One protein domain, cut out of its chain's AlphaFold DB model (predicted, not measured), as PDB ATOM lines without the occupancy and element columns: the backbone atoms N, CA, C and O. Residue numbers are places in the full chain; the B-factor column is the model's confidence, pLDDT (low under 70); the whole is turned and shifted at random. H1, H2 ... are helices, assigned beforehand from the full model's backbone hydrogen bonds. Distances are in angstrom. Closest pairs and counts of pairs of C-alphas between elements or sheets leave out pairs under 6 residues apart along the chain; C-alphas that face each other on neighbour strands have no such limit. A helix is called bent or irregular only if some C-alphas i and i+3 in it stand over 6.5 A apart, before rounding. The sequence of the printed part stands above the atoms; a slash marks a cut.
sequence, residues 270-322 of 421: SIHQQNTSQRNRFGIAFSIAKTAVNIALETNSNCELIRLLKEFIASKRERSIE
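What this domain is: This is residues 270 to 322 of the 421 residues of the protein "CCHC-type domain-containing protein" of Rhizophagus irregularis (UniProt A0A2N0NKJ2). A long helix, H1, and a shorter one, H2, make an open V, joined by a tight link at the corner; from there H2 folds back beside the last part of H1 and spreads away from it. The free ends of both arms stick out, residues 270 to 288 of H1 and residues 310 to 322. The printed part has 53 residues with two named helices, H1 then H2, and no named strand; the class is all helix. It is only just loose, close to extended, with a radius of gyration of the C-alphas of 14.6 A, and only just flat, spanning 44 by 29 by 5 A.

How they stand to each other: H1, residues 270 to 298, and H2, residues 302 to 317, form a helical hairpin. They touch through residues 292 to 296 and 302 to 305 alone; the closest C-alphas, of Ala 296 and Asn 302, are 4.8 A apart. They run opposite ways at a shallow tilt of 28 degrees. In H1 and H2 every O i to N i+4 pair is within hydrogen-bond range.

Where its parts are: H1 begins at C-alpha 270, (-47.745, -45.846, -44.830), and is 42.5 A long from first to last C-alpha. H2 is 22.7 A long and ends at C-alpha 317, (-33.621, -61.039, -27.859).

The domain as a whole: The C-alphas farthest apart, of Ser 270 and Asn 300, are 44.1 A apart. The printed part has no cut. The model's pLDDT is under 70 at residues 270 to 279 and 318 to 322.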
ATOM      1  N   SER A 270     -47.989 -45.226 -46.141       49.69
ATOM      2  CA  SER A 270     -47.745 -45.846 -44.830       49.69
ATOM      3  C   SER A 270     -46.344 -46.463 -44.725       49.69
ATOM      4  O   SER A 270     -45.647 -46.221 -43.737       49.69
ATOM      5  N   ILE A 271     -45.896 -47.173 -45.765       49.84
ATOM      6  CA  ILE A 271     -44.583 -47.837 -45.825       49.84
ATOM      7  C   ILE A 271     -43.458 -46.793 -45.850       49.84
ATOM      8  O   ILE A 271     -42.532 -46.847 -45.037       49.84
ATOM      9  N   HIS A 272     -43.574 -45.758 -46.694       49.72
ATOM     10  CA  HIS A 272     -42.572 -44.686 -46.754       49.72
ATOM     11  C   HIS A 272     -42.461 -43.905 -45.432       49.72
ATOM     12  O   HIS A 272     -41.360 -43.512 -45.035       49.72
ATOM     13  N   GLN A 273     -43.569 -43.695 -44.706       51.72
ATOM     14  CA  GLN A 273     -43.544 -43.040 -43.392       51.72
ATOM     15  C   GLN A 273     -42.874 -43.903 -42.316       51.72
ATOM     16  O   GLN A 273     -42.086 -43.377 -41.524       51.72
ATOM     17  N   GLN A 274     -43.140 -45.212 -42.294       55.16
ATOM     18  CA  GLN A 274     -42.513 -46.130 -41.344       55.16
ATOM     19  C   GLN A 274     -40.999 -46.233 -41.569       55.16
ATOM     20  O   GLN A 274     -40.243 -46.013 -40.619       55.16
ATOM     21  N   ASN A 275     -40.547 -46.417 -42.810       54.69
ATOM     22  CA  ASN A 275     -39.120 -46.530 -43.137       54.69
ATOM     23  C   ASN A 275     -38.358 -45.222 -42.871       54.69
ATOM     24  O   ASN A 275     -37.288 -45.228 -42.255       54.69
ATOM     25  N   THR A 276     -38.950 -44.069 -43.210       55.44
ATOM     26  CA  THR A 276     -38.374 -42.753 -42.868       55.44
ATOM     27  C   THR A 276     -38.252 -42.571 -41.348       55.44
ATOM     28  O   THR A 276     -37.273 -42.005 -40.855       55.44
ATOM     29  N   SER A 277     -39.222 -43.073 -40.573       67.19
ATOM     30  CA  SER A 277     -39.184 -43.009 -39.107       67.19
ATOM     31  C   SER A 277     -38.107 -43.917 -38.499       67.19
ATOM     32  O   SER A 277     -37.425 -43.501 -37.560       67.19
ATOM     33  N   GLN A 278     -37.904 -45.116 -39.054       64.81
ATOM     34  CA  GLN A 278     -36.868 -46.052 -38.615       64.81
ATOM     35  C   GLN A 278     -35.468 -45.526 -38.942       64.81
ATOM     36  O   GLN A 278     -34.616 -45.507 -38.056       64.81
ATOM     37  N   ARG A 279     -35.257 -44.977 -40.146       65.12
ATOM     38  CA  ARG A 279     -33.995 -44.334 -40.551       65.12
ATOM     39  C   ARG A 279     -33.592 -43.207 -39.606       65.12
ATOM     40  O   ARG A 279     -32.443 -43.130 -39.177       65.12
ATOM     41  N   ASN A 280     -34.539 -42.340 -39.250       72.25
ATOM     42  CA  ASN A 280     -34.273 -41.245 -38.319       72.25
ATOM     43  C   ASN A 280     -33.906 -41.768 -36.924       72.25
ATOM     44  O   ASN A 280     -32.970 -41.263 -36.306       72.25
ATOM     45  N   ARG A 281     -34.601 -42.803 -36.437       74.81
ATOM     46  CA  ARG A 281     -34.291 -43.440 -35.147       74.81
ATOM     47  C   ARG A 281     -32.919 -44.111 -35.158       74.81
ATOM     48  O   ARG A 281     -32.166 -43.917 -34.207       74.81
ATOM     49  N   PHE A 282     -32.575 -44.824 -36.231       78.06
ATOM     50  CA  PHE A 282     -31.256 -45.430 -36.414       78.06
ATOM     51  C   PHE A 282     -30.158 -44.368 -36.437       78.06
ATOM     52  O   PHE A 282     -29.224 -44.452 -35.650       78.06
ATOM     53  N   GLY A 283     -30.295 -43.322 -37.259       74.31
ATOM     54  CA  GLY A 283     -29.291 -42.259 -37.352       74.31
ATOM     55  C   GLY A 283     -29.036 -41.559 -36.013       74.31
ATOM     56  O   GLY A 283     -27.888 -41.283 -35.666       74.31
ATOM     57  N   ILE A 284     -30.091 -41.330 -35.222       78.50
ATOM     58  CA  ILE A 284     -29.970 -40.783 -33.864       78.50
ATOM     59  C   ILE A 284     -29.237 -41.772 -32.947       78.50
ATOM     60  O   ILE A 284     -28.263 -41.392 -32.301       78.50
ATOM     61  N   ALA A 285     -29.674 -43.035 -32.903       82.19
ATOM     62  CA  ALA A 285     -29.076 -44.055 -32.045       82.19
ATOM     63  C   ALA A 285     -27.601 -44.308 -32.389       82.19
ATOM     64  O   ALA A 285     -26.761 -44.339 -31.494       82.19
ATOM     65  N   PHE A 286     -27.269 -44.406 -33.676       83.31
ATOM     66  CA  PHE A 286     -25.908 -44.596 -34.164       83.31
ATOM     67  C   PHE A 286     -25.014 -43.397 -33.843       83.31
ATOM     68  O   PHE A 286     -23.897 -43.569 -33.356       83.31
ATOM     69  N   SER A 287     -25.510 -42.169 -34.041       81.19
ATOM     70  CA  SER A 287     -24.770 -40.965 -33.652       81.19
ATOM     71  C   SER A 287     -24.459 -40.963 -32.155       81.19
ATOM     72  O   SER A 287     -23.336 -40.643 -31.772       81.19
ATOM     73  N   ILE A 288     -25.431 -41.328 -31.316       83.50
ATOM     74  CA  ILE A 288     -25.251 -41.413 -29.862       83.50
ATOM     75  C   ILE A 288     -24.256 -42.520 -29.507       83.50
ATOM     76  O   ILE A 288     -23.355 -42.277 -28.710       83.50
ATOM     77  N   ALA A 289     -24.371 -43.701 -30.117       87.88
ATOM     78  CA  ALA A 289     -23.453 -44.814 -29.893       87.88
ATOM     79  C   ALA A 289     -22.011 -44.432 -30.250       87.88
ATOM     80  O   ALA A 289     -21.099 -44.665 -29.462       87.88
ATOM     81  N   LYS A 290     -21.801 -43.753 -31.383       86.81
ATOM     82  CA  LYS A 290     -20.483 -43.252 -31.794       86.81
ATOM     83  C   LYS A 290     -19.905 -42.259 -30.784       86.81
ATOM     84  O   LYS A 290     -18.726 -42.335 -30.446       86.81
ATOM     85  N   THR A 291     -20.732 -41.347 -30.273       88.62
ATOM     86  CA  THR A 291     -20.325 -40.429 -29.201       88.62
ATOM     87  C   THR A 291     -19.992 -41.181 -27.910       88.62
ATOM     88  O   THR A 291     -18.971 -40.890 -27.296       88.62
ATOM     89  N   ALA A 292     -20.804 -42.166 -27.520       89.19
ATOM     90  CA  ALA A 292     -20.574 -42.978 -26.329       89.19
ATOM     91  C   ALA A 292     -19.267 -43.778 -26.421       89.19
ATOM     92  O   ALA A 292     -18.520 -43.818 -25.450       89.19
ATOM     93  N   VAL A 293     -18.949 -44.343 -27.591       90.25
ATOM     94  CA  VAL A 293     -17.672 -45.030 -27.841       90.25
ATOM     95  C   VAL A 293     -16.494 -44.075 -27.668       90.25
ATOM     96  O   VAL A 293     -15.550 -44.413 -26.960       90.25
ATOM     97  N   ASN A 294     -16.554 -42.871 -28.245       89.31
ATOM     98  CA  ASN A 294     -15.480 -41.885 -28.085       89.31
ATOM     99  C   ASN A 294     -15.263 -41.513 -26.608       89.31
ATOM    100  O   ASN A 294     -14.131 -41.537 -26.137       89.31
ATOM    101  N   ILE A 295     -16.341 -41.249 -25.861       89.56
ATOM    102  CA  ILE A 295     -16.261 -40.942 -24.423       89.56
ATOM    103  C   ILE A 295     -15.708 -42.138 -23.639       89.56
ATOM    104  O   ILE A 295     -14.900 -41.964 -22.726       89.56
ATOM    105  N   ALA A 296     -16.115 -43.359 -23.985       90.31
ATOM    106  CA  ALA A 296     -15.648 -44.562 -23.311       90.31
ATOM    107  C   ALA A 296     -14.151 -44.815 -23.541       90.31
ATOM    108  O   ALA A 296     -13.462 -45.265 -22.630       90.31
ATOM    109  N   LEU A 297     -13.634 -44.477 -24.726       87.88
ATOM    110  CA  LEU A 297     -12.200 -44.502 -25.012       87.88
ATOM    111  C   LEU A 297     -11.448 -43.407 -24.242       87.88
ATOM    112  O   LEU A 297     -10.414 -43.692 -23.650       87.88
ATOM    113  N   GLU A 298     -11.979 -42.183 -24.182       91.31
ATOM    114  CA  GLU A 298     -11.374 -41.073 -23.422       91.31
ATOM    115  C   GLU A 298     -11.314 -41.350 -21.911       91.31
ATOM    116  O   GLU A 298     -10.379 -40.935 -21.230       91.31
ATOM    117  N   THR A 299     -12.306 -42.066 -21.381       90.25
ATOM    118  CA  THR A 299     -12.437 -42.369 -19.946       90.25
ATOM    119  C   THR A 299     -11.951 -43.770 -19.561       90.25
ATOM    120  O   THR A 299     -12.063 -44.141 -18.395       90.25
ATOM    121  N   ASN A 300     -11.406 -44.551 -20.506       88.62
ATOM    122  CA  ASN A 300     -11.041 -45.968 -20.329       88.62
ATOM    123  C   ASN A 300     -12.179 -46.843 -19.752       88.62
ATOM    124  O   ASN A 300     -11.938 -47.800 -19.017       88.62
ATOM    125  N   SER A 301     -13.430 -46.521 -20.084       90.00
ATOM    126  CA  SER A 301     -14.644 -47.233 -19.651       90.00
ATOM    127  C   SER A 301     -15.246 -48.114 -20.759       90.00
ATOM    128  O   SER A 301     -16.407 -48.523 -20.712       90.00
ATOM    129  N   ASN A 302     -14.449 -48.463 -21.770       85.88
ATOM    130  CA  ASN A 302     -14.853 -49.291 -22.911       85.88
ATOM    131  C   ASN A 302     -15.444 -50.652 -22.498       85.88
ATOM    132  O   ASN A 302     -16.447 -51.072 -23.073       85.88
ATOM    133  N   CYS A 303     -14.892 -51.316 -21.478       86.00
ATOM    134  CA  CYS A 303     -15.433 -52.589 -20.984       86.00
ATOM    135  C   CYS A 303     -16.847 -52.446 -20.395       86.00
ATOM    136  O   CYS A 303     -17.688 -53.327 -20.579       86.00
ATOM    137  N   GLU A 304     -17.128 -51.333 -19.710       88.06
ATOM    138  CA  GLU A 304     -18.445 -51.055 -19.130       88.06
ATOM    139  C   GLU A 304     -19.485 -50.810 -20.227       88.06
ATOM    140  O   GLU A 304     -20.565 -51.404 -20.197       88.06
ATOM    141  N   LEU A 305     -19.130 -50.012 -21.239       89.62
ATOM    142  CA  LEU A 305     -19.985 -49.768 -22.400       89.62
ATOM    143  C   LEU A 305     -20.299 -51.067 -23.158       89.62
ATOM    144  O   LEU A 305     -21.457 -51.315 -23.492       89.62
ATOM    145  N   ILE A 306     -19.296 -51.920 -23.395       87.44
ATOM    146  CA  ILE A 306     -19.487 -53.215 -24.068       87.44
ATOM    147  C   ILE A 306     -20.447 -54.103 -23.271       87.44
ATOM    148  O   ILE A 306     -21.361 -54.691 -23.853       87.44
ATOM    149  N   ARG A 307     -20.282 -54.179 -21.944       89.69
ATOM    150  CA  ARG A 307     -21.172 -54.962 -21.077       89.69
ATOM    151  C   ARG A 307     -22.617 -54.466 -21.162       89.69
ATOM    152  O   ARG A 307     -23.515 -55.278 -21.366       89.69
ATOM    153  N   LEU A 308     -22.836 -53.152 -21.078       91.44
ATOM    154  CA  LEU A 308     -24.170 -52.549 -21.190       91.44
ATOM    155  C   LEU A 308     -24.835 -52.852 -22.538       91.44
ATOM    156  O   LEU A 308     -26.029 -53.147 -22.586       91.44
ATOM    157  N   LEU A 309     -24.073 -52.815 -23.635       90.75
ATOM    158  CA  LEU A 309     -24.587 -53.149 -24.964       90.75
ATOM    159  C   LEU A 309     -24.927 -54.642 -25.089       90.75
ATOM    160  O   LEU A 309     -25.986 -54.972 -25.622       90.75
ATOM    161  N   LYS A 310     -24.087 -55.539 -24.553       87.88
ATOM    162  CA  LYS A 310     -24.360 -56.988 -24.512       87.88
ATOM    163  C   LYS A 310     -25.629 -57.300 -23.707       87.88
ATOM    164  O   LYS A 310     -26.496 -58.021 -24.197       87.88
ATOM    165  N   GLU A 311     -25.781 -56.705 -22.523       91.50
ATOM    166  CA  GLU A 311     -26.985 -56.840 -21.686       91.50
ATOM    167  C   GLU A 311     -28.234 -56.295 -22.395       91.50
ATOM    168  O   GLU A 311     -29.290 -56.934 -22.387       91.50
ATOM    169  N   PHE A 312     -28.117 -55.147 -23.069       89.06
ATOM    170  CA  PHE A 312     -29.211 -54.584 -23.857       89.06
ATOM    171  C   PHE A 312     -29.646 -55.536 -24.977       89.06
ATOM    172  O   PHE A 312     -30.842 -55.811 -25.093       89.06
ATOM    173  N   ILE A 313     -28.704 -56.081 -25.758       86.19
ATOM    174  CA  ILE A 313     -28.991 -57.035 -26.841       86.19
ATOM    175  C   ILE A 313     -29.682 -58.286 -26.288       86.19
ATOM    176  O   ILE A 313     -30.738 -58.665 -26.799       86.19
ATOM    177  N   ALA A 314     -29.152 -58.878 -25.214       86.12
ATOM    178  CA  ALA A 314     -29.741 -60.055 -24.572       86.12
ATOM    179  C   ALA A 314     -31.188 -59.791 -24.111       86.12
ATOM    180  O   ALA A 314     -32.106 -60.514 -24.495       86.12
ATOM    181  N   SER A 315     -31.430 -58.670 -23.419       88.25
ATOM    182  CA  SER A 315     -32.761 -58.287 -22.906       88.25
ATOM    183  C   SER A 315     -33.815 -57.991 -23.988       88.25
ATOM    184  O   SER A 315     -35.022 -57.879 -23.711       88.25
ATOM    185  N   LYS A 316     -33.370 -57.750 -25.228       82.44
ATOM    186  CA  LYS A 316     -34.245 -57.535 -26.384       82.44
ATOM    187  C   LYS A 316     -34.467 -58.817 -27.171       82.44
ATOM    188  O   LYS A 316     -35.593 -58.996 -27.615       82.44
ATOM    189  N   ARG A 317     -33.476 -59.711 -27.248       73.31
ATOM    190  CA  ARG A 317     -33.621 -61.039 -27.859       73.31
ATOM    191  C   ARG A 317     -34.482 -61.988 -27.021       73.31
ATOM    192  O   ARG A 317     -35.338 -62.644 -27.590       73.31
ATOM    193  N   GLU A 318     -34.387 -61.967 -25.688       59.59
ATOM    194  CA  GLU A 318     -35.246 -62.783 -24.797       59.59
ATOM    195  C   GLU A 318     -36.747 -62.475 -24.918       59.59
ATOM    196  O   GLU A 318     -37.584 -63.311 -24.596       59.59
ATOM    197  N   ARG A 319     -37.113 -61.285 -25.410       54.00
ATOM    198  CA  ARG A 319     -38.515 -60.908 -25.650       54.00
ATOM    199  C   ARG A 319     -39.030 -61.375 -27.025       54.00
ATOM    200  O   ARG A 319     -40.216 -61.223 -27.289       54.00
ATOM    201  N   SER A 320     -38.147 -61.908 -27.874       50.12
ATOM    202  CA  SER A 320     -38.420 -62.377 -29.241       50.12
ATOM    203  C   SER A 320     -38.489 -63.907 -29.358       50.12
ATOM    204  O   SER A 320     -38.843 -64.412 -30.418       50.12
ATOM    205  N   ILE A 321     -38.157 -64.648 -28.291       49.03
ATOM    206  CA  ILE A 321     -38.138 -66.121 -28.260       49.03
ATOM    207  C   ILE A 321     -39.574 -66.659 -28.140       49.03
ATOM    208  O   ILE A 321     -39.982 -67.181 -27.109       49.03
ATOM    209  N   GLU A 322     -40.351 -66.523 -29.209       46.28
ATOM    210  CA  GLU A 322     -41.334 -67.547 -29.591       46.28
ATOM    211  C   GLU A 322     -41.027 -68.147 -30.974       46.28
ATOM    212  O   GLU A 322     -41.635 -69.148 -31.340       46.28
TER     213      GLU A 322